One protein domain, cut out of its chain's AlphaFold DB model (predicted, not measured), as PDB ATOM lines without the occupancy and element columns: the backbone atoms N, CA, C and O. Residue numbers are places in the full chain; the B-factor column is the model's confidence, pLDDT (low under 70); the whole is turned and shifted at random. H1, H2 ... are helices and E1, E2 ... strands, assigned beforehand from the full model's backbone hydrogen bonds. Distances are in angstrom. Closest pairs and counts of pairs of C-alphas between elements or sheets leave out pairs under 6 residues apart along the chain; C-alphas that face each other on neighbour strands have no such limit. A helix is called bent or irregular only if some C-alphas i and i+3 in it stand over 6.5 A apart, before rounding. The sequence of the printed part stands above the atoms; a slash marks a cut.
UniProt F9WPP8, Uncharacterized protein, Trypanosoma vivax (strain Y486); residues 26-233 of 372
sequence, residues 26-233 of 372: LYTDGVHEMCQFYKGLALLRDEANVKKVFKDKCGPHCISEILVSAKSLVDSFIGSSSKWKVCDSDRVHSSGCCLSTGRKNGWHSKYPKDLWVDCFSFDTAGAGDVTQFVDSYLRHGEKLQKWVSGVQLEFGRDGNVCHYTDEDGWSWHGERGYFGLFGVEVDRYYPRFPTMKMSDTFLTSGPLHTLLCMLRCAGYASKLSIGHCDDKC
ATOM      1  N   LEU A  26       6.950  -1.788 -18.843       78.31
ATOM      2  CA  LEU A  26       7.811  -2.969 -18.794       78.31
ATOM      3  C   LEU A  26       9.019  -2.772 -17.870       78.31
ATOM      4  O   LEU A  26       9.642  -1.712 -17.848       78.31
ATOM      5  N   TYR A  27       9.403  -3.840 -17.173       79.75
ATOM      6  CA  TYR A  27      10.722  -3.981 -16.560       79.75
ATOM      7  C   TYR A  27      11.794  -4.002 -17.665       79.75
ATOM      8  O   TYR A  27      11.923  -4.993 -18.386       79.75
ATOM      9  N   THR A  28      12.524  -2.897 -17.829       82.38
ATOM     10  CA  THR A  28      13.644  -2.752 -18.778       82.38
ATOM     11  C   THR A  28      14.993  -2.830 -18.059       82.38
ATOM     12  O   THR A  28      15.051  -2.759 -16.832       82.38
ATOM     13  N   ASP A  29      16.101  -2.877 -18.801       83.88
ATOM     14  CA  ASP A  29      17.453  -2.805 -18.218       83.88
ATOM     15  C   ASP A  29      17.666  -1.531 -17.374       83.88
ATOM     16  O   ASP A  29      18.364  -1.557 -16.363       83.88
ATOM     17  N   GLY A  30      17.007  -0.422 -17.733       84.56
ATOM     18  CA  GLY A  30      17.008   0.810 -16.937       84.56
ATOM     19  C   GLY A  30      16.332   0.644 -15.572       84.56
ATOM     20  O   GLY A  30      16.848   1.128 -14.567       84.56
ATOM     21  N   VAL A  31      15.216  -0.092 -15.522       84.94
ATOM     22  CA  VAL A  31      14.567  -0.499 -14.263       84.94
ATOM     23  C   VAL A  31      15.475  -1.453 -13.486       84.94
ATOM     24  O   VAL A  31      15.645  -1.287 -12.281       84.94
ATOM     25  N   HIS A  32      16.117  -2.408 -14.163       87.44
ATOM     26  CA  HIS A  32      17.025  -3.362 -13.528       87.44
ATOM     27  C   HIS A  32      18.210  -2.669 -12.835       87.44
ATOM     28  O   HIS A  32      18.505  -2.965 -11.678       87.44
ATOM     29  N   GLU A  33      18.843  -1.688 -13.490       88.50
ATOM     30  CA  GLU A  33      19.893  -0.854 -12.890       88.50
ATOM     31  C   GLU A  33      19.405  -0.079 -11.648       88.50
ATOM     32  O   GLU A  33      20.144   0.032 -10.668       88.50
ATOM     33  N   MET A  34      18.167   0.432 -11.659       89.88
ATOM     34  CA  MET A  34      17.549   1.105 -10.507       89.88
ATOM     35  C   MET A  34      17.301   0.127  -9.346       89.88
ATOM     36  O   MET A  34      17.613   0.432  -8.195       89.88
ATOM     37  N   CYS A  35      16.792  -1.074  -9.632       89.50
ATOM     38  CA  CYS A  35      16.589  -2.121  -8.630       89.50
ATOM     39  C   CYS A  35      17.927  -2.596  -8.024       89.50
ATOM     40  O   CYS A  35      18.040  -2.745  -6.806       89.50
ATOM     41  N   GLN A  36      18.975  -2.755  -8.844       90.62
ATOM     42  CA  GLN A  36      20.336  -3.042  -8.372       90.62
ATOM     43  C   GLN A  36      20.894  -1.922  -7.482       90.62
ATOM     44  O   GLN A  36      21.516  -2.208  -6.458       90.62
ATOM     45  N   PHE A  37      20.658  -0.655  -7.836       92.19
ATOM     46  CA  PHE A  37      21.070   0.492  -7.026       92.19
ATOM     47  C   PHE A  37      20.409   0.485  -5.646       92.19
ATOM     48  O   PHE A  37      21.091   0.640  -4.634       92.19
ATOM     49  N   TYR A  38      19.102   0.218  -5.585       92.25
ATOM     50  CA  TYR A  38      18.390   0.098  -4.316       92.25
ATOM     51  C   TYR A  38      18.811  -1.121  -3.490       92.25
ATOM     52  O   TYR A  38      18.939  -0.997  -2.272       92.25
ATOM     53  N   LYS A  39      19.124  -2.260  -4.123       92.38
ATOM     54  CA  LYS A  39      19.756  -3.404  -3.443       92.38
ATOM     55  C   LYS A  39      21.112  -3.024  -2.842       92.38
ATOM     56  O   LYS A  39      21.383  -3.353  -1.691       92.38
ATOM     57  N   GLY A  40      21.930  -2.264  -3.566       93.12
ATOM     58  CA  GLY A  40      23.197  -1.736  -3.060       93.12
ATOM     59  C   GLY A  40      23.039  -0.771  -1.879       93.12
ATOM     60  O   GLY A  40      23.734  -0.908  -0.871       93.12
ATOM     61  N   LEU A  41      22.068   0.148  -1.939       94.00
ATOM     62  CA  LEU A  41      21.710   0.999  -0.798       94.00
ATOM     63  C   LEU A  41      21.209   0.175   0.401       94.00
ATOM     64  O   LEU A  41      21.490   0.533   1.543       94.00
ATOM     65  N   ALA A  42      20.522  -0.948   0.170       93.94
ATOM     66  CA  ALA A  42      20.106  -1.851   1.238       93.94
ATOM     67  C   ALA A  42      21.298  -2.536   1.933       93.94
ATOM     68  O   ALA A  42      21.251  -2.706   3.151       93.94
ATOM     69  N   LEU A  43      22.392  -2.835   1.217       93.88
ATOM     70  CA  LEU A  43      23.642  -3.321   1.826       93.88
ATOM     71  C   LEU A  43      24.290  -2.274   2.748       93.88
ATOM     72  O   LEU A  43      24.840  -2.640   3.786       93.88
ATOM     73  N   LEU A  44      24.184  -0.980   2.413       94.12
ATOM     74  CA  LEU A  44      24.676   0.137   3.236       94.12
ATOM     75  C   LEU A  44      23.818   0.429   4.486       94.12
ATOM     76  O   LEU A  44      24.149   1.345   5.233       94.12
ATOM     77  N   ARG A  45      22.745  -0.332   4.751       94.00
ATOM     78  CA  ARG A  45      21.988  -0.273   6.024       94.00
ATOM     79  C   ARG A  45      22.654  -1.075   7.150       94.00
ATOM     80  O   ARG A  45      22.236  -0.952   8.297       94.00
ATOM     81  N   ASP A  46      23.651  -1.898   6.825       94.25
ATOM     82  CA  ASP A  46      24.417  -2.704   7.777       94.25
ATOM     83  C   ASP A  46      25.762  -2.030   8.098       94.25
ATOM     84  O   ASP A  46      26.604  -1.807   7.223       94.25
ATOM     85  N   GLU A  47      25.979  -1.731   9.378       94.38
ATOM     86  CA  GLU A  47      27.204  -1.119   9.894       94.38
ATOM     87  C   GLU A  47      28.453  -1.971   9.611       94.38
ATOM     88  O   GLU A  47      29.529  -1.414   9.385       94.38
ATOM     89  N   ALA A  48      28.330  -3.301   9.553       94.38
ATOM     90  CA  ALA A  48      29.436  -4.187   9.196       94.38
ATOM     91  C   ALA A  48      29.855  -4.013   7.726       94.38
ATOM     92  O   ALA A  48      31.051  -3.971   7.428       94.38
ATOM     93  N   ASN A  49      28.892  -3.832   6.815       94.50
ATOM     94  CA  ASN A  49      29.154  -3.555   5.400       94.50
ATOM     95  C   ASN A  49      29.754  -2.158   5.192       94.50
ATOM     96  O   ASN A  49      30.709  -2.010   4.429       94.50
ATOM     97  N   VAL A  50      29.251  -1.142   5.901       92.94
ATOM     98  CA  VAL A  50      29.822   0.216   5.864       92.94
ATOM     99  C   VAL A  50      31.259   0.200   6.408       92.94
ATOM    100  O   VAL A  50      32.177   0.682   5.745       92.94
ATOM    101  N   LYS A  51      31.511  -0.448   7.552       92.25
ATOM    102  CA  LYS A  51      32.869  -0.606   8.099       92.25
ATOM    103  C   LYS A  51      33.798  -1.382   7.162       92.25
ATOM    104  O   LYS A  51      34.941  -0.968   7.000       92.25
ATOM    105  N   LYS A  52      33.327  -2.439   6.490       91.00
ATOM    106  CA  LYS A  52      34.127  -3.204   5.514       91.00
ATOM    107  C   LYS A  52      34.719  -2.328   4.397       91.00
ATOM    108  O   LYS A  52      35.816  -2.629   3.938       91.00
ATOM    109  N   VAL A  53      34.023  -1.271   3.965       89.25
ATOM    110  CA  VAL A  53      34.484  -0.393   2.868       89.25
ATOM    111  C   VAL A  53      35.160   0.891   3.373       89.25
ATOM    112  O   VAL A  53      36.102   1.362   2.738       89.25
ATOM    113  N   PHE A  54      34.720   1.452   4.506       87.62
ATOM    114  CA  PHE A  54      35.093   2.817   4.920       87.62
ATOM    115  C   PHE A  54      35.878   2.934   6.238       87.62
ATOM    116  O   PHE A  54      36.320   4.035   6.555       87.62
ATOM    117  N   LYS A  55      36.096   1.846   6.998       81.06
ATOM    118  CA  LYS A  55      36.696   1.870   8.358       81.06
ATOM    119  C   LYS A  55      37.964   2.722   8.495       81.06
ATOM    120  O   LYS A  55      38.092   3.449   9.472       81.06
ATOM    121  N   ASP A  56      38.898   2.614   7.553       82.94
ATOM    122  CA  ASP A  56      40.204   3.287   7.639       82.94
ATOM    123  C   ASP A  56      40.204   4.675   6.954       82.94
ATOM    124  O   ASP A  56      41.254   5.289   6.778       82.94
ATOM    125  N   LYS A  57      39.023   5.159   6.532       83.00
ATOM    126  CA  LYS A  57      38.806   6.399   5.758       83.00
ATOM    127  C   LYS A  57      37.674   7.283   6.292       83.00
ATOM    128  O   LYS A  57      37.486   8.385   5.791       83.00
ATOM    129  N   CYS A  58      36.911   6.804   7.268       83.81
ATOM    130  CA  CYS A  58      35.856   7.541   7.948       83.81
ATOM    131  C   CYS A  58      35.762   7.094   9.404       83.81
ATOM    132  O   CYS A  58      35.717   5.895   9.687       83.81
ATOM    133  N   GLY A  59      35.684   8.060  10.316       85.25
ATOM    134  CA  GLY A  59      35.390   7.793  11.715       85.25
ATOM    135  C   GLY A  59      33.888   7.627  11.985       85.25
ATOM    136  O   GLY A  59      33.078   7.476  11.058       85.25
ATOM    137  N   PRO A  60      33.493   7.597  13.272       87.31
ATOM    138  CA  PRO A  60      32.150   7.194  13.683       87.31
ATOM    139  C   PRO A  60      31.026   8.070  13.122       87.31
ATOM    140  O   PRO A  60      29.951   7.545  12.831       87.31
ATOM    141  N   HIS A  61      31.256   9.378  12.943       88.00
ATOM    142  CA  HIS A  61      30.217  10.288  12.456       88.00
ATOM    143  C   HIS A  61      29.869  10.004  10.991       88.00
ATOM    144  O   HIS A  61      28.708   9.737  10.682       88.00
ATOM    145  N   CYS A  62      30.872   9.942  10.111       89.50
ATOM    146  CA  CYS A  62      30.670   9.606   8.700       89.50
ATOM    147  C   CYS A  62      30.004   8.229   8.516       89.50
ATOM    148  O   CYS A  62      29.080   8.090   7.714       89.50
ATOM    149  N   ILE A  63      30.413   7.215   9.292       91.81
ATOM    150  CA  ILE A  63      29.785   5.882   9.260       91.81
ATOM    151  C   ILE A  63      28.294   5.970   9.635       91.81
ATOM    152  O   ILE A  63      27.458   5.379   8.948       91.81
ATOM    153  N   SER A  64      27.948   6.737  10.674       92.69
ATOM    154  CA  SER A  64      26.557   6.969  11.086       92.69
ATOM    155  C   SER A  64      25.739   7.692  10.009       92.69
ATOM    156  O   SER A  64      24.622   7.278   9.705       92.69
ATOM    157  N   GLU A  65      26.287   8.736   9.388       93.00
ATOM    158  CA  GLU A  65      25.594   9.509   8.349       93.00
ATOM    159  C   GLU A  65      25.374   8.705   7.058       93.00
ATOM    160  O   GLU A  65      24.311   8.814   6.440       93.00
ATOM    161  N   ILE A  66      26.316   7.827   6.687       93.31
ATOM    162  CA  ILE A  66      26.132   6.849   5.602       93.31
ATOM    163  C   ILE A  66      24.963   5.906   5.927       93.31
ATOM    164  O   ILE A  66      24.074   5.739   5.088       93.31
ATOM    165  N   LEU A  67      24.924   5.335   7.137       94.88
ATOM    166  CA  LEU A  67      23.870   4.409   7.580       94.88
ATOM    167  C   LEU A  67      22.483   5.067   7.599       94.88
ATOM    168  O   LEU A  67      21.525   4.516   7.053       94.88
ATOM    169  N   VAL A  68      22.373   6.254   8.203       95.06
ATOM    170  CA  VAL A  68      21.118   7.021   8.292       95.06
ATOM    171  C   VAL A  68      20.632   7.419   6.898       95.06
ATOM    172  O   VAL A  68      19.455   7.221   6.580       95.06
ATOM    173  N   SER A  69      21.532   7.903   6.039       94.81
ATOM    174  CA  SER A  69      21.191   8.300   4.671       94.81
ATOM    175  C   SER A  69      20.744   7.108   3.823       94.81
ATOM    176  O   SER A  69      19.670   7.153   3.222       94.81
ATOM    177  N   ALA A  70      21.509   6.011   3.810       95.12
ATOM    178  CA  ALA A  70      21.167   4.800   3.063       95.12
ATOM    179  C   ALA A  70      19.839   4.189   3.536       95.12
ATOM    180  O   ALA A  70      18.992   3.830   2.715       95.12
ATOM    181  N   LYS A  71      19.609   4.144   4.857       95.19
ATOM    182  CA  LYS A  71      18.331   3.711   5.427       95.19
ATOM    183  C   LYS A  71      17.176   4.606   4.978       95.19
ATOM    184  O   LYS A  71      16.176   4.075   4.512       95.19
ATOM    185  N   SER A  72      17.319   5.930   5.050       94.06
ATOM    186  CA  SER A  72      16.280   6.874   4.617       94.06
ATOM    187  C   SER A  72      15.893   6.686   3.142       94.06
ATOM    188  O   SER A  72      14.706   6.657   2.814       94.06
ATOM    189  N   LEU A  73      16.874   6.475   2.257       93.25
ATOM    190  CA  LEU A  73      16.634   6.221   0.831       93.25
ATOM    191  C   LEU A  73      15.893   4.904   0.575       93.25
ATOM    192  O   LEU A  73      14.984   4.861  -0.256       93.25
ATOM    193  N   VAL A  74      16.268   3.836   1.280       93.00
ATOM    194  CA  VAL A  74      15.637   2.516   1.139       93.00
ATOM    195  C   VAL A  74      14.233   2.510   1.735       93.00
ATOM    196  O   VAL A  74      13.302   2.057   1.077       93.00
ATOM    197  N   ASP A  75      14.047   3.073   2.927       90.62
ATOM    198  CA  ASP A  75      12.742   3.161   3.585       90.62
ATOM    199  C   ASP A  75      11.768   4.033   2.751       90.62
ATOM    200  O   ASP A  75      10.585   3.710   2.638       90.62
ATOM    201  N   SER A  76      12.272   5.070   2.062       88.81
ATOM    202  CA  SER A  76      11.510   5.866   1.083       88.81
ATOM    203  C   SER A  76      11.070   5.053  -0.146       88.81
ATOM    204  O   SER A  76       9.918   5.154  -0.578       88.81
ATOM    205  N   PHE A  77      11.948   4.199  -0.688       88.19
ATOM    206  CA  PHE A  77      11.602   3.307  -1.800       88.19
ATOM    207  C   PHE A  77      10.583   2.235  -1.383       88.19
ATOM    208  O   PHE A  77       9.594   2.043  -2.091       88.19
ATOM    209  N   ILE A  78      10.747   1.624  -0.201       86.75
ATOM    210  CA  ILE A  78       9.763   0.692   0.378       86.75
ATOM    211  C   ILE A  78       8.406   1.388   0.534       86.75
ATOM    212  O   ILE A  78       7.396   0.843   0.094       86.75
ATOM    213  N   GLY A  79       8.364   2.614   1.065       82.56
ATOM    214  CA  GLY A  79       7.129   3.402   1.155       82.56
ATOM    215  C   GLY A  79       6.453   3.621  -0.207       82.56
ATOM    216  O   GLY A  79       5.225   3.589  -0.305       82.56
ATOM    217  N   SER A  80       7.239   3.759  -1.280       78.38
ATOM    218  CA  SER A  80       6.720   3.899  -2.647       78.38
ATOM    219  C   SER A  80       6.164   2.611  -3.272       78.38
ATOM    220  O   SER A  80       5.411   2.716  -4.237       78.38
ATOM    221  N   SER A  81       6.438   1.422  -2.711       73.00
ATOM    222  CA  SER A  81       5.855   0.140  -3.174       73.00
ATOM    223  C   SER A  81       4.324   0.165  -3.238       73.00
ATOM    224  O   SER A  81       3.736  -0.377  -4.168       73.00
ATOM    225  N   SER A  82       3.684   0.905  -2.328       67.69
ATOM    226  CA  SER A  82       2.235   1.152  -2.308       67.69
ATOM    227  C   SER A  82       1.675   1.816  -3.580       67.69
ATOM    228  O   SER A  82       0.503   1.628  -3.889       67.69
ATOM    229  N   LYS A  83       2.501   2.555  -4.337       68.38
ATOM    230  CA  LYS A  83       2.145   3.231  -5.603       68.38
ATOM    231  C   LYS A  83       2.476   2.398  -6.849       68.38
ATOM    232  O   LYS A  83       2.135   2.768  -7.973       68.38
ATOM    233  N   TRP A  84       3.204   1.298  -6.675       66.94
ATOM    234  CA  TRP A  84       3.690   0.443  -7.753       66.94
ATOM    235  C   TRP A  84       2.725  -0.737  -7.968       66.94
ATOM    236  O   TRP A  84       3.004  -1.880  -7.605       66.94
ATOM    237  N   LYS A  85       1.564  -0.472  -8.581       68.69
ATOM    238  CA  LYS A  85       0.576  -1.507  -8.928       68.69
ATOM    239  C   LYS A  85       1.150  -2.481  -9.964       68.69
ATOM    240  O   LYS A  85       1.199  -2.173 -11.150       68.69
ATOM    241  N   VAL A  86       1.583  -3.669  -9.543       72.19
ATOM    242  CA  VAL A  86       1.983  -4.746 -10.468       72.19
ATOM    243  C   VAL A  86       0.740  -5.305 -11.169       72.19
ATOM    244  O   VAL A  86      -0.289  -5.536 -10.535       72.19
ATOM    245  N   CYS A  87       0.815  -5.505 -12.485       69.00
ATOM    246  CA  CYS A  87      -0.293  -6.033 -13.275       69.00
ATOM    247  C   CYS A  87      -0.645  -7.465 -12.844       69.00
ATOM    248  O   CYS A  87       0.229  -8.331 -12.748       69.00
ATOM    249  N   ASP A  88      -1.937  -7.745 -12.658       60.88
ATOM    250  CA  ASP A  88      -2.398  -9.113 -12.426       60.88
ATOM    251  C   ASP A  88      -2.191  -9.972 -13.687       60.88
ATOM    252  O   ASP A  88      -2.421  -9.522 -14.812       60.88
ATOM    253  N   SER A  89      -1.745 -11.216 -13.508       52.81
ATOM    254  CA  SER A  89      -1.227 -12.065 -14.595       52.81
ATOM    255  C   SER A  89      -2.295 -12.504 -15.602       52.81
ATOM    256  O   SER A  89      -1.964 -12.839 -16.740       52.81
ATOM    257  N   ASP A  90      -3.562 -12.478 -15.186       47.66
ATOM    258  CA  ASP A  90      -4.662 -13.183 -15.847       47.66
ATOM    259  C   ASP A  90      -5.846 -12.266 -16.212       47.66
ATOM    260  O   ASP A  90      -6.875 -12.731 -16.705       47.66
ATOM    261  N   ARG A  91      -5.724 -10.944 -16.011       48.69
ATOM    262  CA  ARG A  91      -6.818  -9.994 -16.271       48.69
ATOM    263  C   ARG A  91      -6.680  -9.281 -17.611       48.69
ATOM    264  O   ARG A  91      -5.865  -8.388 -17.798       48.69
ATOM    265  N   VAL A  92      -7.624  -9.584 -18.501       44.56
ATOM    266  CA  VAL A  92      -7.946  -8.811 -19.720       44.56
ATOM    267  C   VAL A  92      -8.429  -7.377 -19.397       44.56
ATOM    268  O   VAL A  92      -8.494  -6.536 -20.284       44.56
ATOM    269  N   HIS A  93      -8.727  -7.088 -18.124       43.03
ATOM    270  CA  HIS A  93      -9.385  -5.871 -17.641       43.03
ATOM    271  C   HIS A  93      -8.558  -5.124 -16.572       43.03
ATOM    272  O   HIS A  93      -9.097  -4.701 -15.553       43.03
ATOM    273  N   SER A  94      -7.241  -4.995 -16.758       49.47
ATOM    274  CA  SER A  94      -6.425  -4.078 -15.949       49.47
ATOM    275  C   SER A  94      -6.693  -2.627 -16.372       49.47
ATOM    276  O   SER A  94      -6.123  -2.154 -17.353       49.47
ATOM    277  N   SER A  95      -7.578  -1.929 -15.658       48.47
ATOM    278  CA  SER A  95      -7.651  -0.464 -15.701       48.47
ATOM    279  C   SER A  95      -6.462   0.158 -14.960       48.47
ATOM    280  O   SER A  95      -5.857  -0.492 -14.100       48.47
ATOM    281  N   GLY A  96      -6.158   1.417 -15.284       55.34
ATOM    282  CA  GLY A  96      -5.033   2.145 -14.705       55.34
ATOM    283  C   GLY A  96      -3.681   1.813 -15.343       55.34
ATOM    284  O   GLY A  96      -3.562   0.946 -16.210       55.34
ATOM    285  N   CYS A  97      -2.647   2.509 -14.878       66.94
ATOM    286  CA  CYS A  97      -1.254   2.165 -15.141       66.94
ATOM    287  C   CYS A  97      -0.817   1.011 -14.233       66.94
ATOM    288  O   CYS A  97      -1.083   1.034 -13.032       66.94
ATOM    289  N   CYS A  98      -0.121   0.013 -14.781       70.75
ATOM    290  CA  CYS A  98       0.438  -1.076 -13.982       70.75
ATOM    291  C   CYS A  98       1.801  -1.558 -14.500       70.75
ATOM    292  O   CYS A  98       2.158  -1.358 -15.663       70.75
ATOM    293  N   LEU A  99       2.568  -2.194 -13.617       75.19
ATOM    294  CA  LEU A  99       3.900  -2.718 -13.904       75.19
ATOM    295  C   LEU A  99       3.847  -4.142 -14.436       75.19
ATOM    296  O   LEU A  99       3.242  -5.027 -13.833       75.19
ATOM    297  N   SER A 100       4.537  -4.380 -15.542       70.62
ATOM    298  CA  SER A 100       4.652  -5.688 -16.166       70.62
ATOM    299  C   SER A 100       6.099  -5.990 -16.554       70.62
ATOM    300  O   SER A 100       7.045  -5.254 -16.275       70.62
ATOM    301  N   THR A 101       6.254  -7.142 -17.172       63.72
ATOM    302  CA  THR A 101       7.485  -7.887 -17.397       63.72
ATOM    303  C   THR A 101       7.236  -8.607 -18.713       63.72
ATOM    304  O   THR A 101       6.283  -9.376 -18.857       63.72
ATOM    305  N   GLY A 102       7.969  -8.192 -19.747       54.78
ATOM    306  CA  GLY A 102       7.435  -8.193 -21.106       54.78
ATOM    307  C   GLY A 102       7.072  -9.568 -21.666       54.78
ATOM    308  O   GLY A 102       7.953 -10.344 -22.023       54.78
ATOM    309  N   ARG A 103       5.779  -9.798 -21.943       46.56
ATOM    310  CA  ARG A 103       5.364 -10.721 -23.018       46.56
ATOM    311  C   ARG A 103       5.657 -10.087 -24.388       46.56
ATOM    312  O   ARG A 103       4.736  -9.750 -25.127       46.56
ATOM    313  N   LYS A 104       6.940  -9.924 -24.724       43.66
ATOM    314  CA  LYS A 104       7.384  -9.875 -26.125       43.66
ATOM    315  C   LYS A 104       7.468 -11.319 -26.639       43.66
ATOM    316  O   LYS A 104       7.735 -12.248 -25.877       43.66
ATOM    317  N   ASN A 105       7.135 -11.525 -27.909       38.84
ATOM    318  CA  ASN A 105       6.820 -12.855 -28.440       38.84
ATOM    319  C   ASN A 105       8.076 -13.716 -28.665       38.84
ATOM    320  O   ASN A 105       8.613 -13.745 -29.769       38.84
ATOM    321  N   GLY A 106       8.512 -14.458 -27.643       35.75
ATOM    322  CA  GLY A 106       9.524 -15.504 -27.799       35.75
ATOM    323  C   GLY A 106      10.272 -15.876 -26.517       35.75
ATOM    324  O   GLY A 106      10.934 -15.036 -25.924       35.75
ATOM    325  N   TRP A 107      10.199 -17.161 -26.149       33.69
ATOM    326  CA  TRP A 107      11.248 -17.965 -25.489       33.69
ATOM    327  C   TRP A 107      11.912 -17.489 -24.175       33.69
ATOM    328  O   TRP A 107      12.763 -18.206 -23.652       33.69
ATOM    329  N   HIS A 108      11.475 -16.389 -23.564       36.50
ATOM    330  CA  HIS A 108      11.805 -16.055 -22.175       36.50
ATOM    331  C   HIS A 108      10.743 -16.585 -21.190       36.50
ATOM    332  O   HIS A 108       9.656 -17.011 -21.588       36.50
ATOM    333  N   SER A 109      11.127 -16.712 -19.916       38.81
ATOM    334  CA  SER A 109      10.600 -17.748 -19.018       38.81
ATOM    335  C   SER A 109       9.163 -17.528 -18.517       38.81
ATOM    336  O   SER A 109       8.560 -16.463 -18.622       38.81
ATOM    337  N   LYS A 110       8.587 -18.604 -17.967       41.06
ATOM    338  CA  LYS A 110       7.151 -18.738 -17.677       41.06
ATOM    339  C   LYS A 110       6.654 -17.957 -16.446       41.06
ATOM    340  O   LYS A 110       5.457 -18.017 -16.170       41.06
ATOM    341  N   TYR A 111       7.530 -17.240 -15.736       50.50
ATOM    342  CA  TYR A 111       7.225 -16.554 -14.473       50.50
ATOM    343  C   TYR A 111       7.636 -15.071 -14.504       50.50
ATOM    344  O   TYR A 111       8.709 -14.699 -14.044       50.50
ATOM    345  N   PRO A 112       6.777 -14.185 -15.044       49.72
ATOM    346  CA  PRO A 112       7.049 -12.748 -15.074       49.72
ATOM    347  C   PRO A 112       6.738 -12.029 -13.746       49.72
ATOM    348  O   PRO A 112       6.984 -10.830 -13.643       49.72
ATOM    349  N   LYS A 113       6.167 -12.706 -12.738       50.66
ATOM    350  CA  LYS A 113       5.803 -12.079 -11.451       50.66
ATOM    351  C   LYS A 113       7.023 -11.757 -10.572       50.66
ATOM    352  O   LYS A 113       6.907 -10.921  -9.682       50.66
ATOM    353  N   ASP A 114       8.173 -12.352 -10.875       60.03
ATOM    354  CA  ASP A 114       9.319 -12.404  -9.968       60.03
ATOM    355  C   ASP A 114      10.135 -11.093 -10.001       60.03
ATOM    356  O   ASP A 114      10.267 -10.440  -8.976       60.03
ATOM    357  N   LEU A 115      10.542 -10.590 -11.176       75.50
ATOM    358  CA  LEU A 115      11.485  -9.453 -11.300       75.50
ATOM    359  C   LEU A 115      11.089  -8.151 -10.567       75.50
ATOM    360  O   LEU A 115      11.961  -7.417 -10.101       75.50
ATOM    361  N   TRP A 116       9.792  -7.834 -10.463       78.50
ATOM    362  CA  TRP A 116       9.328  -6.682  -9.670       78.50
ATOM    363  C   TRP A 116       9.269  -6.997  -8.171       78.50
ATOM    364  O   TRP A 116       9.587  -6.130  -7.360       78.50
ATOM    365  N   VAL A 117       8.936  -8.234  -7.790       78.69
ATOM    366  CA  VAL A 117       9.040  -8.696  -6.398       78.69
ATOM    367  C   VAL A 117      10.507  -8.677  -5.958       78.69
ATOM    368  O   VAL A 117      10.796  -8.104  -4.914       78.69
ATOM    369  N   ASP A 118      11.432  -9.154  -6.794       81.62
ATOM    370  CA  ASP A 118      12.889  -9.110  -6.597       81.62
ATOM    371  C   ASP A 118      13.445  -7.675  -6.530       81.62
ATOM    372  O   ASP A 118      14.506  -7.424  -5.952       81.62
ATOM    373  N   CYS A 119      12.747  -6.706  -7.127       85.38
ATOM    374  CA  CYS A 119      13.072  -5.286  -7.002       85.38
ATOM    375  C   CYS A 119      12.679  -4.750  -5.619       85.38
ATOM    376  O   CYS A 119      13.495  -4.126  -4.943       85.38
ATOM    377  N   PHE A 120      11.449  -5.027  -5.169       83.94
ATOM    378  CA  PHE A 120      10.923  -4.526  -3.894       83.94
ATOM    379  C   PHE A 120      11.407  -5.317  -2.664       83.94
ATOM    380  O   PHE A 120      11.423  -4.772  -1.563       83.94
ATOM    381  N   SER A 121      11.837  -6.571  -2.839       84.88
ATOM    382  CA  SER A 121      12.486  -7.402  -1.811       84.88
ATOM    383  C   SER A 121      13.995  -7.165  -1.695       84.88
ATOM    384  O   SER A 121      14.622  -7.663  -0.761       84.88
ATOM    385  N   PHE A 122      14.575  -6.415  -2.640       88.06
ATOM    386  CA  PHE A 122      16.018  -6.264  -2.842       88.06
ATOM    387  C   PHE A 122      16.753  -7.569  -3.188       88.06
ATOM    388  O   PHE A 122      17.959  -7.651  -2.963       88.06
ATOM    389  N   ASP A 123      16.091  -8.576  -3.777       82.06
ATOM    390  CA  ASP A 123      16.787  -9.781  -4.257       82.06
ATOM    391  C   ASP A 123      17.297  -9.709  -5.716       82.06
ATOM    392  O   ASP A 123      18.040 -10.574  -6.169       82.06
ATOM    393  N   THR A 124      17.046  -8.603  -6.421       77.62
ATOM    394  CA  THR A 124      17.525  -8.338  -7.794       77.62
ATOM    395  C   THR A 124      18.979  -8.790  -8.034       77.62
ATOM    396  O   THR A 124      19.899  -8.435  -7.290       77.62
ATOM    397  N   ALA A 125      19.209  -9.578  -9.086       73.31
ATOM    398  CA  ALA A 125      20.538 -10.080  -9.432       73.31
ATOM    399  C   ALA A 125      21.513  -8.955  -9.846       73.31
ATOM    400  O   ALA A 125      21.108  -7.914 -10.357       73.31
ATOM    401  N   GLY A 126      22.819  -9.177  -9.661       65.94
ATOM    402  CA  GLY A 126      23.878  -8.340 -10.249       65.94
ATOM    403  C   GLY A 126      24.319  -7.093  -9.468       65.94
ATOM    404  O   GLY A 126      25.308  -6.483  -9.859       65.94
ATOM    405  N   ALA A 127      23.679  -6.737  -8.346       59.97
ATOM    406  CA  ALA A 127      24.121  -5.602  -7.513       59.97
ATOM    407  C   ALA A 127      25.501  -5.802  -6.843       59.97
ATOM    408  O   ALA A 127      26.127  -4.826  -6.430       59.97
ATOM    409  N   GLY A 128      25.980  -7.050  -6.765       67.19
ATOM    410  CA  GLY A 128      27.288  -7.397  -6.209       67.19
ATOM    411  C   GLY A 128      27.326  -7.436  -4.682       67.19
ATOM    412  O   GLY A 128      26.295  -7.566  -4.020       67.19
ATOM    413  N   ASP A 129      28.534  -7.330  -4.128       85.81
ATOM    414  CA  ASP A 129      28.733  -7.000  -2.718       85.81
ATOM    415  C   ASP A 129      28.782  -5.472  -2.509       85.81
ATOM    416  O   ASP A 129      28.776  -4.690  -3.463       85.81
ATOM    417  N   VAL A 130      28.851  -5.026  -1.251       89.19
ATOM    418  CA  VAL A 130      28.899  -3.589  -0.917       89.19
ATOM    419  C   VAL A 130      30.083  -2.858  -1.575       89.19
ATOM    420  O   VAL A 130      29.955  -1.691  -1.943       89.19
ATOM    421  N   THR A 131      31.210  -3.541  -1.788       89.12
ATOM    422  CA  THR A 131      32.403  -2.996  -2.450       89.12
ATOM    423  C   THR A 131      32.120  -2.742  -3.930       89.12
ATOM    424  O   THR A 131      32.282  -1.621  -4.416       89.12
ATOM    425  N   GLN A 132      31.607  -3.763  -4.627       88.00
ATOM    426  CA  GLN A 132      31.224  -3.678  -6.035       88.00
ATOM    427  C   GLN A 132      30.150  -2.607  -6.261       88.00
ATOM    428  O   GLN A 132      30.229  -1.873  -7.248       88.00
ATOM    429  N   PHE A 133      29.179  -2.473  -5.354       89.44
ATOM    430  CA  PHE A 133      28.170  -1.417  -5.418       89.44
ATOM    431  C   PHE A 133      28.791  -0.012  -5.340       89.44
ATOM    432  O   PHE A 133      28.532   0.823  -6.211       89.44
ATOM    433  N   VAL A 134      29.632   0.244  -4.330       88.38
ATOM    434  CA  VAL A 134      30.273   1.553  -4.124       88.38
ATOM    435  C   VAL A 134      31.124   1.944  -5.334       88.38
ATOM    436  O   VAL A 134      30.990   3.067  -5.825       88.38
ATOM    437  N   ASP A 135      31.924   1.022  -5.876       84.88
ATOM    438  CA  ASP A 135      32.717   1.276  -7.084       84.88
ATOM    439  C   ASP A 135      31.838   1.503  -8.332       84.88
ATOM    440  O   ASP A 135      32.036   2.483  -9.053       84.88
ATOM    441  N   SER A 136      30.833   0.648  -8.566       82.06
ATOM    442  CA  SER A 136      30.044   0.639  -9.816       82.06
ATOM    443  C   SER A 136      28.989   1.746  -9.922       82.06
ATOM    444  O   SER A 136      28.549   2.061 -11.028       82.06
ATOM    445  N   TYR A 137      28.532   2.299  -8.794       82.69
ATOM    446  CA  TYR A 137      27.434   3.273  -8.760       82.69
ATOM    447  C   TYR A 137      27.838   4.626  -8.166       82.69
ATOM    448  O   TYR A 137      27.433   5.662  -8.693       82.69
ATOM    449  N   LEU A 138      28.637   4.638  -7.092       82.56
ATOM    450  CA  LEU A 138      28.852   5.840  -6.274       82.56
ATOM    451  C   LEU A 138      30.224   6.494  -6.499       82.56
ATOM    452  O   LEU A 138      30.348   7.711  -6.400       82.56
ATOM    453  N   ARG A 139      31.260   5.717  -6.841       79.12
ATOM    454  CA  ARG A 139      32.622   6.231  -7.067       79.12
ATOM    455  C   ARG A 139      32.775   6.982  -8.389       79.12
ATOM    456  O   ARG A 139      33.460   8.002  -8.425       79.12
ATOM    457  N   HIS A 140      32.156   6.471  -9.454       77.06
ATOM    458  CA  HIS A 140      32.255   7.030 -10.808       77.06
ATOM    459  C   HIS A 140      31.057   7.903 -11.194       77.06
ATOM    460  O   HIS A 140      31.217   8.857 -11.947       77.06
ATOM    461  N   GLY A 141      29.859   7.614 -10.673       73.88
ATOM    462  CA  GLY A 141      28.684   8.475 -10.836       73.88
ATOM    463  C   GLY A 141      28.050   8.518 -12.233       73.88
ATOM    464  O   GLY A 141      27.001   9.134 -12.399       73.88
ATOM    465  N   GLU A 142      28.624   7.838 -13.224       81.31
ATOM    466  CA  GLU A 142      28.146   7.802 -14.616       81.31
ATOM    467  C   GLU A 142      26.669   7.368 -14.713       81.31
ATOM    468  O   GLU A 142      25.878   7.979 -15.432       81.31
ATOM    469  N   LYS A 143      26.256   6.382 -13.902       83.00
ATOM    470  CA  LYS A 143      24.851   5.951 -13.792       83.00
ATOM    471  C   LYS A 143      23.933   7.021 -13.183       83.00
ATOM    472  O   LYS A 143      22.816   7.188 -13.655       83.00
ATOM    473  N   LEU A 144      24.407   7.797 -12.204       85.44
ATOM    474  CA  LEU A 144      23.637   8.907 -11.623       85.44
ATOM    475  C   LEU A 144      23.384  10.006 -12.670       85.44
ATOM    476  O   LEU A 144      22.258  10.478 -12.797       85.44
ATOM    477  N   GLN A 145      24.397  10.351 -13.473       84.50
ATOM    478  CA  GLN A 145      24.281  11.335 -14.561       84.50
ATOM    479  C   GLN A 145      23.374  10.843 -15.707       84.50
ATOM    480  O   GLN A 145      22.560  11.603 -16.241       84.50
ATOM    481  N   LYS A 146      23.436   9.543 -16.035       88.69
ATOM    482  CA  LYS A 146      22.485   8.869 -16.938       88.69
ATOM    483  C   LYS A 146      21.041   9.006 -16.437       88.69
ATOM    484  O   LYS A 146      20.157   9.321 -17.226       88.69
ATOM    485  N   TRP A 147      20.785   8.806 -15.143       89.25
ATOM    486  CA  TRP A 147      19.430   8.913 -14.586       89.25
ATOM    487  C   TRP A 147      18.941  10.352 -14.395       89.25
ATOM    488  O   TRP A 147      17.738  10.567 -14.488       89.25
ATOM    489  N   VAL A 148      19.823  11.333 -14.180       87.62
ATOM    490  CA  VAL A 148      19.477  12.768 -14.273       87.62
ATOM    491  C   VAL A 148      18.986  13.106 -15.682       87.62
ATOM    492  O   VAL A 148      17.886  13.626 -15.860       87.62
ATOM    493  N   SER A 149      19.771  12.726 -16.696       85.81
ATOM    494  CA  SER A 149      19.434  12.938 -18.114       85.81
ATOM    495  C   SER A 149      18.126  12.234 -18.507       85.81
ATOM    496  O   SER A 149      17.331  12.751 -19.293       85.81
ATOM    497  N   GLY A 150      17.890  11.068 -17.906       87.25
ATOM    498  CA  GLY A 150      16.686  10.266 -18.043       87.25
ATOM    499  C   GLY A 150      16.891   9.019 -18.894       87.25
ATOM    500  O   GLY A 150      17.652   9.004 -19.860       87.25
ATOM    501  N   VAL A 151      16.181   7.953 -18.533       85.44
ATOM    502  CA  VAL A 151      16.205   6.663 -19.230       85.44
ATOM    503  C   VAL A 151      14.813   6.356 -19.765       85.44
ATOM    504  O   VAL A 151      13.843   6.354 -19.007       85.44
ATOM    505  N   GLN A 152      14.709   6.097 -21.070       84.31
ATOM    506  CA  GLN A 152      13.452   5.665 -21.683       84.31
ATOM    507  C   GLN A 152      13.021   4.296 -21.145       84.31
ATOM    508  O   GLN A 152      13.835   3.398 -20.919       84.31
ATOM    509  N   LEU A 153      11.716   4.151 -20.962       79.19
ATOM    510  CA  LEU A 153      11.045   2.934 -20.529       79.19
ATOM    511  C   LEU A 153      10.118   2.456 -21.656       79.19
ATOM    512  O   LEU A 153       9.637   3.256 -22.459       79.19
ATOM    513  N   GLU A 154       9.847   1.155 -21.719       77.81
ATOM    514  CA  GLU A 154       8.963   0.585 -22.740       77.81
ATOM    515  C   GLU A 154       7.533   0.390 -22.219       77.81
ATOM    516  O   GLU A 154       7.331  -0.060 -21.088       77.81
ATOM    517  N   PHE A 155       6.538   0.630 -23.078       72.12
ATOM    518  CA  PHE A 155       5.182   0.113 -22.888       72.12
ATOM    519  C   PHE A 155       5.037  -1.294 -23.485       72.12
ATOM    520  O   PHE A 155       5.603  -1.617 -24.530       72.12
ATOM    521  N   GLY A 156       4.229  -2.136 -22.842       66.31
ATOM    522  CA  GLY A 156       3.810  -3.425 -23.383       66.31
ATOM    523  C   GLY A 156       2.656  -3.305 -24.383       66.31
ATOM    524  O   GLY A 156       1.787  -2.451 -24.234       66.31
ATOM    525  N   ARG A 157       2.605  -4.241 -25.346       60.12
ATOM    526  CA  ARG A 157       1.563  -4.371 -26.391       60.12
ATOM    527  C   ARG A 157       1.413  -3.130 -27.285       60.12
ATOM    528  O   ARG A 157       0.381  -2.466 -27.241       60.12
ATOM    529  N   ASP A 158       2.440  -2.865 -28.097       52.81
ATOM    530  CA  ASP A 158       2.444  -1.870 -29.190       52.81
ATOM    531  C   ASP A 158       1.885  -0.498 -28.774       52.81
ATOM    532  O   ASP A 158       1.130   0.154 -29.496       52.81
ATOM    533  N   GLY A 159       2.223  -0.106 -27.543       53.06
ATOM    534  CA  GLY A 159       1.549   0.950 -26.808       53.06
ATOM    535  C   GLY A 159       2.264   2.287 -26.789       53.06
ATOM    536  O   GLY A 159       3.485   2.368 -26.922       53.06
ATOM    537  N   ASN A 160       1.475   3.339 -26.590       54.62
ATOM    538  CA  ASN A 160       1.938   4.722 -26.543       54.62
ATOM    539  C   ASN A 160       1.303   5.562 -25.420       54.62
ATOM    540  O   ASN A 160       1.771   6.677 -25.208       54.62
ATOM    541  N   VAL A 161       0.275   5.075 -24.707       54.91
ATOM    542  CA  VAL A 161      -0.382   5.840 -23.629       54.91
ATOM    543  C   VAL A 161      -0.735   4.962 -22.425       54.91
ATOM    544  O   VAL A 161      -1.247   3.849 -22.547       54.91
ATOM    545  N   CYS A 162      -0.510   5.514 -21.236       59.03
ATOM    546  CA  CYS A 162      -0.893   4.927 -19.960       59.03
ATOM    547  C   CYS A 162      -2.073   5.719 -19.374       59.03
ATOM    548  O   CYS A 162      -1.932   6.899 -19.056       59.03
ATOM    549  N   HIS A 163      -3.254   5.100 -19.296       50.88
ATOM    550  CA  HIS A 163      -4.489   5.754 -18.853       50.88
ATOM    551  C   HIS A 163      -4.803   5.446 -17.383       50.88
ATOM    552  O   HIS A 163      -4.727   4.300 -16.947       50.88
ATOM    553  N   TYR A 164      -5.164   6.493 -16.642       57.00
ATOM    554  CA  TYR A 164      -5.343   6.520 -15.188       57.00
ATOM    555  C   TYR A 164      -6.762   6.140 -14.732       57.00
ATOM    556  O   TYR A 164      -7.734   6.326 -15.462       57.00
ATOM    557  N   THR A 165      -6.858   5.688 -13.483       44.97
ATOM    558  CA  THR A 165      -8.061   5.692 -12.637       44.97
ATOM    559  C   THR A 165      -7.629   6.132 -11.236       44.97
ATOM    560  O   THR A 165      -6.586   5.667 -10.776       44.97
ATOM    561  N   ASP A 166      -8.395   7.010 -10.574       40.75
ATOM    562  CA  ASP A 166      -7.938   7.808  -9.414       40.75
ATOM    563  C   ASP A 166      -7.359   7.028  -8.221       40.75
ATOM    564  O   ASP A 166      -6.579   7.562  -7.436       40.75
ATOM    565  N   GLU A 167      -7.695   5.748  -8.109       46.72
ATOM    566  CA  GLU A 167      -7.259   4.850  -7.037       46.72
ATOM    567  C   GLU A 167      -5.780   4.414  -7.151       46.72
ATOM    568  O   GLU A 167      -5.212   3.927  -6.176       46.72
ATOM    569  N   ASP A 168      -5.137   4.590  -8.315       45.53
ATOM    570  CA  ASP A 168      -3.852   3.939  -8.637       45.53
ATOM    571  C   ASP A 168      -2.593   4.816  -8.475       45.53
ATOM    572  O   ASP A 168      -1.480   4.325  -8.659       45.53
ATOM    573  N   GLY A 169      -2.725   6.104  -8.140       46.84
ATOM    574  CA  GLY A 169      -1.584   6.978  -7.807       46.84
ATOM    575  C   GLY A 169      -0.717   7.499  -8.972       46.84
ATOM    576  O   GLY A 169       0.355   8.051  -8.724       46.84
ATOM    577  N   TRP A 170      -1.167   7.358 -10.225       46.50
ATOM    578  CA  TRP A 170      -0.500   7.844 -11.449       46.50
ATOM    579  C   TRP A 170      -1.338   8.912 -12.176       46.50
ATOM    580  O   TRP A 170      -1.938   8.621 -13.210       46.50
ATOM    581  N   SER A 171      -1.406  10.139 -11.644       46.06
ATOM    582  CA  SER A 171      -2.288  11.186 -12.189       46.06
ATOM    583  C   SER A 171      -2.144  11.391 -13.702       46.06
ATOM    584  O   SER A 171      -1.055  11.556 -14.255       46.06
ATOM    585  N   TRP A 172      -3.300  11.467 -14.363       41.91
ATOM    586  CA  TRP A 172      -3.448  11.694 -15.800       41.91
ATOM    587  C   TRP A 172      -2.797  12.999 -16.295       41.91
ATOM    588  O   TRP A 172      -2.627  13.161 -17.503       41.91
ATOM    589  N   HIS A 173      -2.486  13.962 -15.420       43.94
ATOM    590  CA  HIS A 173      -2.177  15.357 -15.771       43.94
ATOM    591  C   HIS A 173      -0.683  15.709 -15.936       43.94
ATOM    592  O   HIS A 173      -0.294  16.860 -15.757       43.94
ATOM    593  N   GLY A 174       0.150  14.750 -16.358       45.97
ATOM    594  CA  GLY A 174       1.590  14.985 -16.576       45.97
ATOM    595  C   GLY A 174       2.384  15.113 -15.272       45.97
ATOM    596  O   GLY A 174       3.466  15.696 -15.244       45.97
ATOM    597  N   GLU A 175       1.832  14.589 -14.180       47.16
ATOM    598  CA  GLU A 175       2.475  14.563 -12.873       47.16
ATOM    599  C   GLU A 175       3.531  13.454 -12.795       47.16
ATOM    600  O   GLU A 175       3.421  12.400 -13.422       47.16
ATOM    601  N   ARG A 176       4.562  13.684 -11.979       56.97
ATOM    602  CA  ARG A 176       5.609  12.693 -11.708       56.97
ATOM    603  C   ARG A 176       5.114  11.668 -10.694       56.97
ATOM    604  O   ARG A 176       4.910  12.001  -9.526       56.97
ATOM    605  N   GLY A 177       5.034  10.403 -11.100       62.22
ATOM    606  CA  GLY A 177       5.004   9.300 -10.141       62.22
ATOM    607  C   GLY A 177       6.355   9.234  -9.426       62.22
ATOM    608  O   GLY A 177       7.364   9.018 -10.090       62.22
ATOM    609  N   TYR A 178       6.396   9.474  -8.110       70.62
ATOM    610  CA  TYR A 178       7.636   9.468  -7.314       70.62
ATOM    611  C   TYR A 178       7.846   8.147  -6.566       70.62
ATOM    612  O   TYR A 178       7.057   7.795  -5.675       70.62
ATOM    613  N   PHE A 179       8.968   7.499  -6.879       74.44
ATOM    614  CA  PHE A 179       9.374   6.164  -6.449       74.44
ATOM    615  C   PHE A 179      10.724   6.228  -5.721       74.44
ATOM    616  O   PHE A 179      11.780   5.875  -6.249       74.44
ATOM    617  N   GLY A 180      10.696   6.796  -4.513       82.50
ATOM    618  CA  GLY A 180      11.902   7.213  -3.803       82.50
ATOM    619  C   GLY A 180      12.609   8.353  -4.545       82.50
ATOM    620  O   GLY A 180      12.094   9.466  -4.616       82.50
ATOM    621  N   LEU A 181      13.784   8.060  -5.106       87.25
ATOM    622  CA  LEU A 181      14.639   9.004  -5.838       87.25
ATOM    623  C   LEU A 181      14.225   9.213  -7.299       87.25
ATOM    624  O   LEU A 181      14.652  10.184  -7.927       87.25
ATOM    625  N   PHE A 182      13.429   8.299  -7.852       86.00
ATOM    626  CA  PHE A 182      13.124   8.258  -9.277       86.00
ATOM    627  C   PHE A 182      11.692   8.730  -9.524       86.00
ATOM    628  O   PHE A 182      10.739   8.188  -8.969       86.00
ATOM    629  N   GLY A 183      11.546   9.750 -10.361       80.50
ATOM    630  CA  GLY A 183      10.283  10.107 -10.988       80.50
ATOM    631  C   GLY A 183      10.110   9.325 -12.290       80.50
ATOM    632  O   GLY A 183      11.062   9.222 -13.062       80.50
ATOM    633  N   VAL A 184       8.910   8.821 -12.579       77.81
ATOM    634  CA  VAL A 184       8.537   8.463 -13.959       77.81
ATOM    635  C   VAL A 184       7.664   9.571 -14.534       77.81
ATOM    636  O   VAL A 184       6.648   9.947 -13.949       77.81
ATOM    637  N   GLU A 185       8.084  10.093 -15.682       74.75
ATOM    638  CA  GLU A 185       7.358  11.071 -16.486       74.75
ATOM    639  C   GLU A 185       6.668  10.355 -17.653       74.75
ATOM    640  O   GLU A 185       7.318   9.699 -18.474       74.75
ATOM    641  N   VAL A 186       5.343  10.499 -17.728       65.19
ATOM    642  CA  VAL A 186       4.505  10.030 -18.839       65.19
ATOM    643  C   VAL A 186       3.865  11.263 -19.478       65.19
ATOM    644  O   VAL A 186       2.825  11.741 -19.030       65.19
ATOM    645  N   ASP A 187       4.546  11.840 -20.470       56.69
ATOM    646  CA  ASP A 187       4.103  13.081 -21.117       56.69
ATOM    647  C   ASP A 187       2.871  12.859 -22.021       56.69
ATOM    648  O   ASP A 187       2.649  11.779 -22.567       56.69
ATOM    649  N   ARG A 188       2.055  13.906 -22.167       47.00
ATOM    650  CA  ARG A 188       0.741  13.881 -22.820       47.00
ATOM    651  C   ARG A 188       0.754  14.062 -24.335       47.00
ATOM    652  O   ARG A 188      -0.241  13.701 -24.956       47.00
ATOM    653  N   TYR A 189       1.785  14.688 -24.914       42.88
ATOM    654  CA  TYR A 189       1.647  15.287 -26.254       42.88
ATOM    655  C   TYR A 189       2.578  14.768 -27.358       42.88
ATOM    656  O   TYR A 189       2.115  14.683 -28.494       42.88
ATOM    657  N   TYR A 190       3.845  14.423 -27.087       40.75
ATOM    658  CA  TYR A 190       4.795  14.054 -28.161       40.75
ATOM    659  C   TYR A 190       5.772  12.891 -27.888       40.75
ATOM    660  O   TYR A 190       6.081  12.165 -28.841       40.75
ATOM    661  N   PRO A 191       6.274  12.651 -26.662       48.69
ATOM    662  CA  PRO A 191       7.118  11.497 -26.378       48.69
ATOM    663  C   PRO A 191       6.350  10.183 -26.545       48.69
ATOM    664  O   PRO A 191       5.435   9.877 -25.790       48.69
ATOM    665  N   ARG A 192       6.772   9.356 -27.506       54.88
ATOM    666  CA  ARG A 192       6.257   7.981 -27.685       54.88
ATOM    667  C   ARG A 192       6.672   7.022 -26.559       54.88
ATOM    668  O   ARG A 192       6.257   5.868 -26.574       54.88
ATOM    669  N   PHE A 193       7.520   7.478 -25.637       68.38
ATOM    670  CA  PHE A 193       8.182   6.662 -24.626       68.38
ATOM    671  C   PHE A 193       8.167   7.385 -23.268       68.38
ATOM    672  O   PHE A 193       8.631   8.528 -23.197       68.38
ATOM    673  N   PRO A 194       7.671   6.749 -22.192       75.62
ATOM    674  CA  PRO A 194       7.805   7.269 -20.836       75.62
ATOM    675  C   PRO A 194       9.278   7.281 -20.408       75.62
ATOM    676  O   PRO A 194      10.088   6.495 -20.902       75.62
ATOM    677  N   THR A 195       9.646   8.180 -19.493       80.31
ATOM    678  CA  THR A 195      11.046   8.372 -19.076       80.31
ATOM    679  C   THR A 195      11.181   8.321 -17.558       80.31
ATOM    680  O   THR A 195      10.485   9.040 -16.845       80.31
ATOM    681  N   MET A 196      12.105   7.501 -17.054       85.38
ATOM    682  CA  MET A 196      12.519   7.504 -15.649       85.38
ATOM    683  C   MET A 196      13.645   8.519 -15.447       85.38
ATOM    684  O   MET A 196      14.653   8.455 -16.152       85.38
ATOM    685  N   LYS A 197      13.498   9.424 -14.477       87.38
ATOM    686  CA  LYS A 197      14.494  10.442 -14.122       87.38
ATOM    687  C   LYS A 197      14.739  10.486 -12.623       87.38
ATOM    688  O   LYS A 197      13.799  10.433 -11.837       87.38
ATOM    689  N   MET A 198      15.990  10.660 -12.223       88.38
ATOM    690  CA  MET A 198      16.326  11.105 -10.873       88.38
ATOM    691  C   MET A 198      16.263  12.636 -10.835       88.38
ATOM    692  O   MET A 198      16.771  13.288 -11.741       88.38
ATOM    693  N   SER A 199      15.639  13.223  -9.812       84.50
ATOM    694  CA  SER A 199      15.598  14.688  -9.680       84.50
ATOM    695  C   SER A 199      16.962  15.238  -9.253       84.50
ATOM    696  O   SER A 199      17.505  14.788  -8.242       84.50
ATOM    697  N   ASP A 200      17.478  16.257  -9.949       80.62
ATOM    698  CA  ASP A 200      18.731  16.959  -9.605       80.62
ATOM    699  C   ASP A 200      18.772  17.438  -8.148       80.62
ATOM    700  O   ASP A 200      19.817  17.423  -7.497       80.62
ATOM    701  N   THR A 201      17.605  17.777  -7.593       83.81
ATOM    702  CA  THR A 201      17.430  18.170  -6.188       83.81
ATOM    703  C   THR A 201      17.960  17.133  -5.193       83.81
ATOM    704  O   THR A 201      18.306  17.498  -4.073       83.81
ATOM    705  N   PHE A 202      18.039  15.852  -5.570       85.31
ATOM    706  CA  PHE A 202      18.603  14.784  -4.736       85.31
ATOM    707  C   PHE A 202      20.138  14.717  -4.774       85.31
ATOM    708  O   PHE A 202      20.735  14.102  -3.892       85.31
ATOM    709  N   LEU A 203      20.785  15.346  -5.761       84.44
ATOM    710  CA  LEU A 203      22.241  15.517  -5.811       84.44
ATOM    711  C   LEU A 203      22.698  16.784  -5.070       84.44
ATOM    712  O   LEU A 203      23.831  16.831  -4.593       84.44
ATOM    713  N   THR A 204      21.814  17.776  -4.926       84.94
ATOM    714  CA  THR A 204      22.079  19.039  -4.211       84.94
ATOM    715  C   THR A 204      21.511  19.093  -2.791       84.94
ATOM    716  O   THR A 204      21.876  19.982  -2.030       84.94
ATOM    717  N   SER A 205      20.579  18.209  -2.418       87.06
ATOM    718  CA  SER A 205      19.937  18.211  -1.097       87.06
ATOM    719  C   SER A 205      19.373  16.838  -0.699       87.06
ATOM    720  O   SER A 205      19.240  15.932  -1.522       87.06
ATOM    721  N   GLY A 206      19.036  16.672   0.583       89.50
ATOM    722  CA  GLY A 206      18.453  15.433   1.108       89.50
ATOM    723  C   GLY A 206      19.439  14.257   1.262       89.50
ATOM    724  O   GLY A 206      20.656  14.448   1.184       89.50
ATOM    725  N   PRO A 207      18.928  13.032   1.512       91.94
ATOM    726  CA  PRO A 207      19.751  11.899   1.944       91.94
ATOM    727  C   PRO A 207      20.754  11.390   0.900       91.94
ATOM    728  O   PRO A 207      21.852  10.994   1.272       91.94
ATOM    729  N   LEU A 208      20.429  11.424  -0.400       92.00
ATOM    730  CA  LEU A 208      21.381  11.012  -1.443       92.00
ATOM    731  C   LEU A 208      22.575  11.969  -1.505       92.00
ATOM    732  O   LEU A 208      23.715  11.520  -1.499       92.00
ATOM    733  N   HIS A 209      22.329  13.276  -1.486       91.00
ATOM    734  CA  HIS A 209      23.377  14.285  -1.410       91.00
ATOM    735  C   HIS A 209      24.225  14.150  -0.127       91.00
ATOM    736  O   HIS A 209      25.449  14.193  -0.218       91.00
ATOM    737  N   THR A 210      23.630  13.901   1.050       91.69
ATOM    738  CA  THR A 210      24.409  13.623   2.280       91.69
ATOM    739  C   THR A 210      25.269  12.362   2.145       91.69
ATOM    740  O   THR A 210      26.465  12.427   2.426       91.69
ATOM    741  N   LEU A 211      24.713  11.252   1.644       92.44
ATOM    742  CA  LEU A 211      25.463  10.021   1.369       92.44
ATOM    743  C   LEU A 211      26.645  10.282   0.420       92.44
ATOM    744  O   LEU A 211      27.771   9.890   0.713       92.44
ATOM    745  N   LEU A 212      26.407  10.975  -0.696       91.00
ATOM    746  CA  LEU A 212      27.440  11.305  -1.681       91.00
ATOM    747  C   LEU A 212      28.518  12.239  -1.113       91.00
ATOM    748  O   LEU A 212      29.693  12.048  -1.426       91.00
ATOM    749  N   CYS A 213      28.163  13.187  -0.240       90.06
ATOM    750  CA  CYS A 213      29.148  13.999   0.471       90.06
ATOM    751  C   CYS A 213      29.999  13.160   1.427       90.06
ATOM    752  O   CYS A 213      31.216  13.226   1.327       90.06
ATOM    753  N   MET A 214      29.407  12.315   2.279       90.06
ATOM    754  CA  MET A 214      30.170  11.453   3.201       90.06
ATOM    755  C   MET A 214      31.148  10.536   2.455       90.06
ATOM    756  O   MET A 214      32.301  10.378   2.852       90.06
ATOM    757  N   LEU A 215      30.724  10.002   1.307       87.62
ATOM    758  CA  LEU A 215      31.582   9.224   0.412       87.62
ATOM    759  C   LEU A 215      32.711  10.068  -0.198       87.62
ATOM    760  O   LEU A 215      33.827   9.566  -0.331       87.62
ATOM    761  N   ARG A 216      32.459  11.344  -0.517       86.69
ATOM    762  CA  ARG A 216      33.488  12.301  -0.950       86.69
ATOM    763  C   ARG A 216      34.490  12.616   0.166       86.69
ATOM    764  O   ARG A 216      35.687  12.617  -0.107       86.69
ATOM    765  N   CYS A 217      34.036  12.796   1.410       84.25
ATOM    766  CA  CYS A 217      34.913  12.955   2.578       84.25
ATOM    767  C   CYS A 217      35.806  11.712   2.777       84.25
ATOM    768  O   CYS A 217      36.998  11.835   3.040       84.25
ATOM    769  N   ALA A 218      35.254  10.513   2.547       84.19
ATOM    770  CA  ALA A 218      35.972   9.235   2.582       84.19
ATOM    771  C   ALA A 218      36.942   8.997   1.397       84.19
ATOM    772  O   ALA A 218      37.482   7.896   1.254       84.19
ATOM    773  N   GLY A 219      37.128   9.964   0.490       81.06
ATOM    774  CA  GLY A 219      37.977   9.818  -0.700       81.06
ATOM    775  C   GLY A 219      37.406   8.911  -1.803       81.06
ATOM    776  O   GLY A 219      38.135   8.508  -2.711       81.06
ATOM    777  N   TYR A 220      36.114   8.580  -1.746       74.94
ATOM    778  CA  TYR A 220      35.347   8.020  -2.865       74.94
ATOM    779  C   TYR A 220      34.647   9.168  -3.615       74.94
ATOM    780  O   TYR A 220      34.882  10.336  -3.325       74.94
ATOM    781  N   ALA A 221      33.826   8.860  -4.625       71.50
ATOM    782  CA  ALA A 221      32.992   9.830  -5.355       71.50
ATOM    783  C   ALA A 221      33.712  11.079  -5.936       71.50
ATOM    784  O   ALA A 221      33.050  12.014  -6.374       71.50
ATOM    785  N   SER A 222      35.048  11.119  -6.002       67.19
ATOM    786  CA  SER A 222      35.820  12.339  -6.305       67.19
ATOM    787  C   SER A 222      35.645  12.887  -7.727       67.19
ATOM    788  O   SER A 222      36.026  14.025  -7.992       67.19
ATOM    789  N   LYS A 223      35.050  12.104  -8.636       67.94
ATOM    790  CA  LYS A 223      34.658  12.533  -9.989       67.94
ATOM    791  C   LYS A 223      33.227  13.082 -10.081       67.94
ATOM    792  O   LYS A 223      32.863  13.632 -11.116       67.94
ATOM    793  N   LEU A 224      32.411  12.942  -9.036       69.56
ATOM    794  CA  LEU A 224      31.075  13.531  -8.983       69.56
ATOM    795  C   LEU A 224      31.164  14.993  -8.538       69.56
ATOM    796  O   LEU A 224      31.643  15.301  -7.448       69.56
ATOM    797  N   SER A 225      30.624  15.892  -9.361       70.56
ATOM    798  CA  SER A 225      30.502  17.320  -9.049       70.56
ATOM    799  C   SER A 225      29.375  17.586  -8.037       70.56
ATOM    800  O   SER A 225      28.374  18.229  -8.355       70.56
ATOM    801  N   ILE A 226      29.523  17.076  -6.811       75.06
ATOM    802  CA  ILE A 226      28.614  17.365  -5.693       75.06
ATOM    803  C   ILE A 226      29.068  18.678  -5.046       75.06
ATOM    804  O   ILE A 226      30.101  18.712  -4.377       75.06
ATOM    805  N   GLY A 227      28.332  19.768  -5.269       73.81
ATOM    806  CA  GLY A 227      28.572  21.039  -4.575       73.81
ATOM    807  C   GLY A 227      28.091  21.007  -3.119       73.81
ATOM    808  O   GLY A 227      27.267  20.164  -2.767       73.81
ATOM    809  N   HIS A 228      28.551  21.962  -2.305       80.94
ATOM    810  CA  HIS A 228      28.074  22.196  -0.930       80.94
ATOM    811  C   HIS A 228      28.231  20.978   0.011       80.94
ATOM    812  O   HIS A 228      27.340  20.664   0.800       80.94
ATOM    813  N   CYS A 229      29.361  20.268  -0.080       81.94
ATOM    814  CA  CYS A 229      29.702  19.182   0.853       81.94
ATOM    815  C   CYS A 229      30.557  19.639   2.040       81.94
ATOM    816  O   CYS A 229      30.798  18.849   2.949       81.94
ATOM    817  N   ASP A 230      31.044  20.874   2.022       73.62
ATOM    818  CA  ASP A 230      32.150  21.325   2.865       73.62
ATOM    819  C   ASP A 230      31.756  21.323   4.352       73.62
ATOM    820  O   ASP A 230      32.441  20.703   5.166       73.62
ATOM    821  N   ASP A 231      30.560  21.833   4.674       71.00
ATOM    822  CA  ASP A 231      29.953  21.774   6.016       71.00
ATOM    823  C   ASP A 231      29.681  20.336   6.510       71.00
ATOM    824  O   ASP A 231      29.497  20.109   7.704       71.00
ATOM    825  N   LYS A 232      29.634  19.350   5.600       71.69
ATOM    826  CA  LYS A 232      29.309  17.944   5.900       71.69
ATOM    827  C   LYS A 232      30.529  17.053   6.103       71.69
ATOM    828  O   LYS A 232      30.381  15.967   6.650       71.69
ATOM    829  N   CYS A 233      31.722  17.485   5.693       70.38
ATOM    830  CA  CYS A 233      32.958  16.745   5.972       70.38
ATOM    831  C   CYS A 233      33.575  17.080   7.343       70.38
ATOM    832  O   CYS A 233      34.577  16.475   7.727       70.38
TER     833      CYS A 233
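This is residues 26 to 233 of the 372 residues of an uncharacterized protein of Trypanosoma vivax (strain Y486) (UniProt F9WPP8). What does the whole look like? One long helix, H3, runs lengthwise along one side of an elongated body, and a small three-stranded sheet, E1 E2 E3, sits by its last residues, with E1 nearest to it. H1 crosses H3 steeply and has H4 and H5 packed on it, H2 packs near the first residues of H3, H8 runs beside H3, and H6 lies beside the sheet's E3 edge. What are the counts and the size? The printed part has 208 residues, in the order H1 H2 H3 H4 H5 H6 E1 E2 E3 H7 H8, with an all-antiparallel sheet in the order E1 - E2 - E3. The class is mostly helix, though under half of the residues are in named elements; the whole is compact, with a radius of gyration of the C-alphas of 18.2 A, and spans 56 by 35 by 27 A.

Where are the strands? E1 is residues 177 to 179, E2 is 182 to 185 and E3 is 195 to 198, and E3 measures 10.1 A from first to last C-alpha. Where are the longer helices? H3, residues 60 to 83, measures 35.9 A, from C-alpha 60 at (32.150, 7.194, 13.683) to C-alpha 83 at (2.145, 3.231, -5.603). H1, residues 29 to 43, measures 21.0 A from C-alpha 29 at (17.453, -2.805, -18.218), and H8, residues 206 to 217, measures 16.7 A. Which helices are shorter? They are H2, residues 47 to 54; H4, 114 to 120; H5, 130 to 139; H6, 142 to 149; and H7, 201 to 204. H5 is only just irregular, with C-alphas 136 and 139 6.7 A apart.

How is the sheet paired? E1, E2 and E3 form a meander, each strand the antiparallel neighbour of the one before, in two hairpins; N 179 and O 182 are 2.8 A apart, and N 183 and O 197 are 2.8 A apart. Residues 151 to 152 also pair antiparallel with residues 195 to 196 of E3. What is on the sheet? H6 stands at the sheet's level, with a height over the sheet of 2.9 A; the closest C-alphas of H6 and E3 are those of Val 148 and Met 198, 4.9 A apart. H3 only grazes the sheet with residues 76 to 83, and H1 only just grazes it with residues 30 to 34. How do the helices meet? H1 and H3 are the hubs, touching 3 helices each; they touch at Leu 41 and Ala 70, their closest C-alphas, 5.4 A apart, at a steep tilt of 46 degrees, opposite ways. H1 also touches H4, closest at the C-alphas of Cys 35 and Cys 119, 5.0 A, and H5, at those of Gly 40 and Phe 133, 5.5 A. H3 touches H2, at the C-alphas of Val 50 and Ile 63, 6.6 A, and H8, at those of Ser 69 and Pro 207, 4.7 A, the latter at a shallow tilt of 32 degrees, only just short of steep. What of H7 and the helix backbones? H7 and H8 touch only at the corner, with the C-alphas of Leu 203 and His 209 closest at 4.7 A. Every O i to N i+4 pair is within hydrogen-bond range in H1, H2, H4, H6 and H8, against 18 of 20 in H3 and 5 of 6 in H5; H7 is too short for such a pair.

How far does it reach? The two C-alphas farthest apart, those of Asp 56 and Val 92, are 56.7 A apart, and residues 105 to 110 stand free. Which links are long? The links H3 to H4, 30 residues, and H6 to E1, 27 residues, are long; the printed part has no cut. Where is confidence low? The mean pLDDT of the printed part is 75.0, and 65 residues are under 70, among them 101 to 114 and 156 to 177.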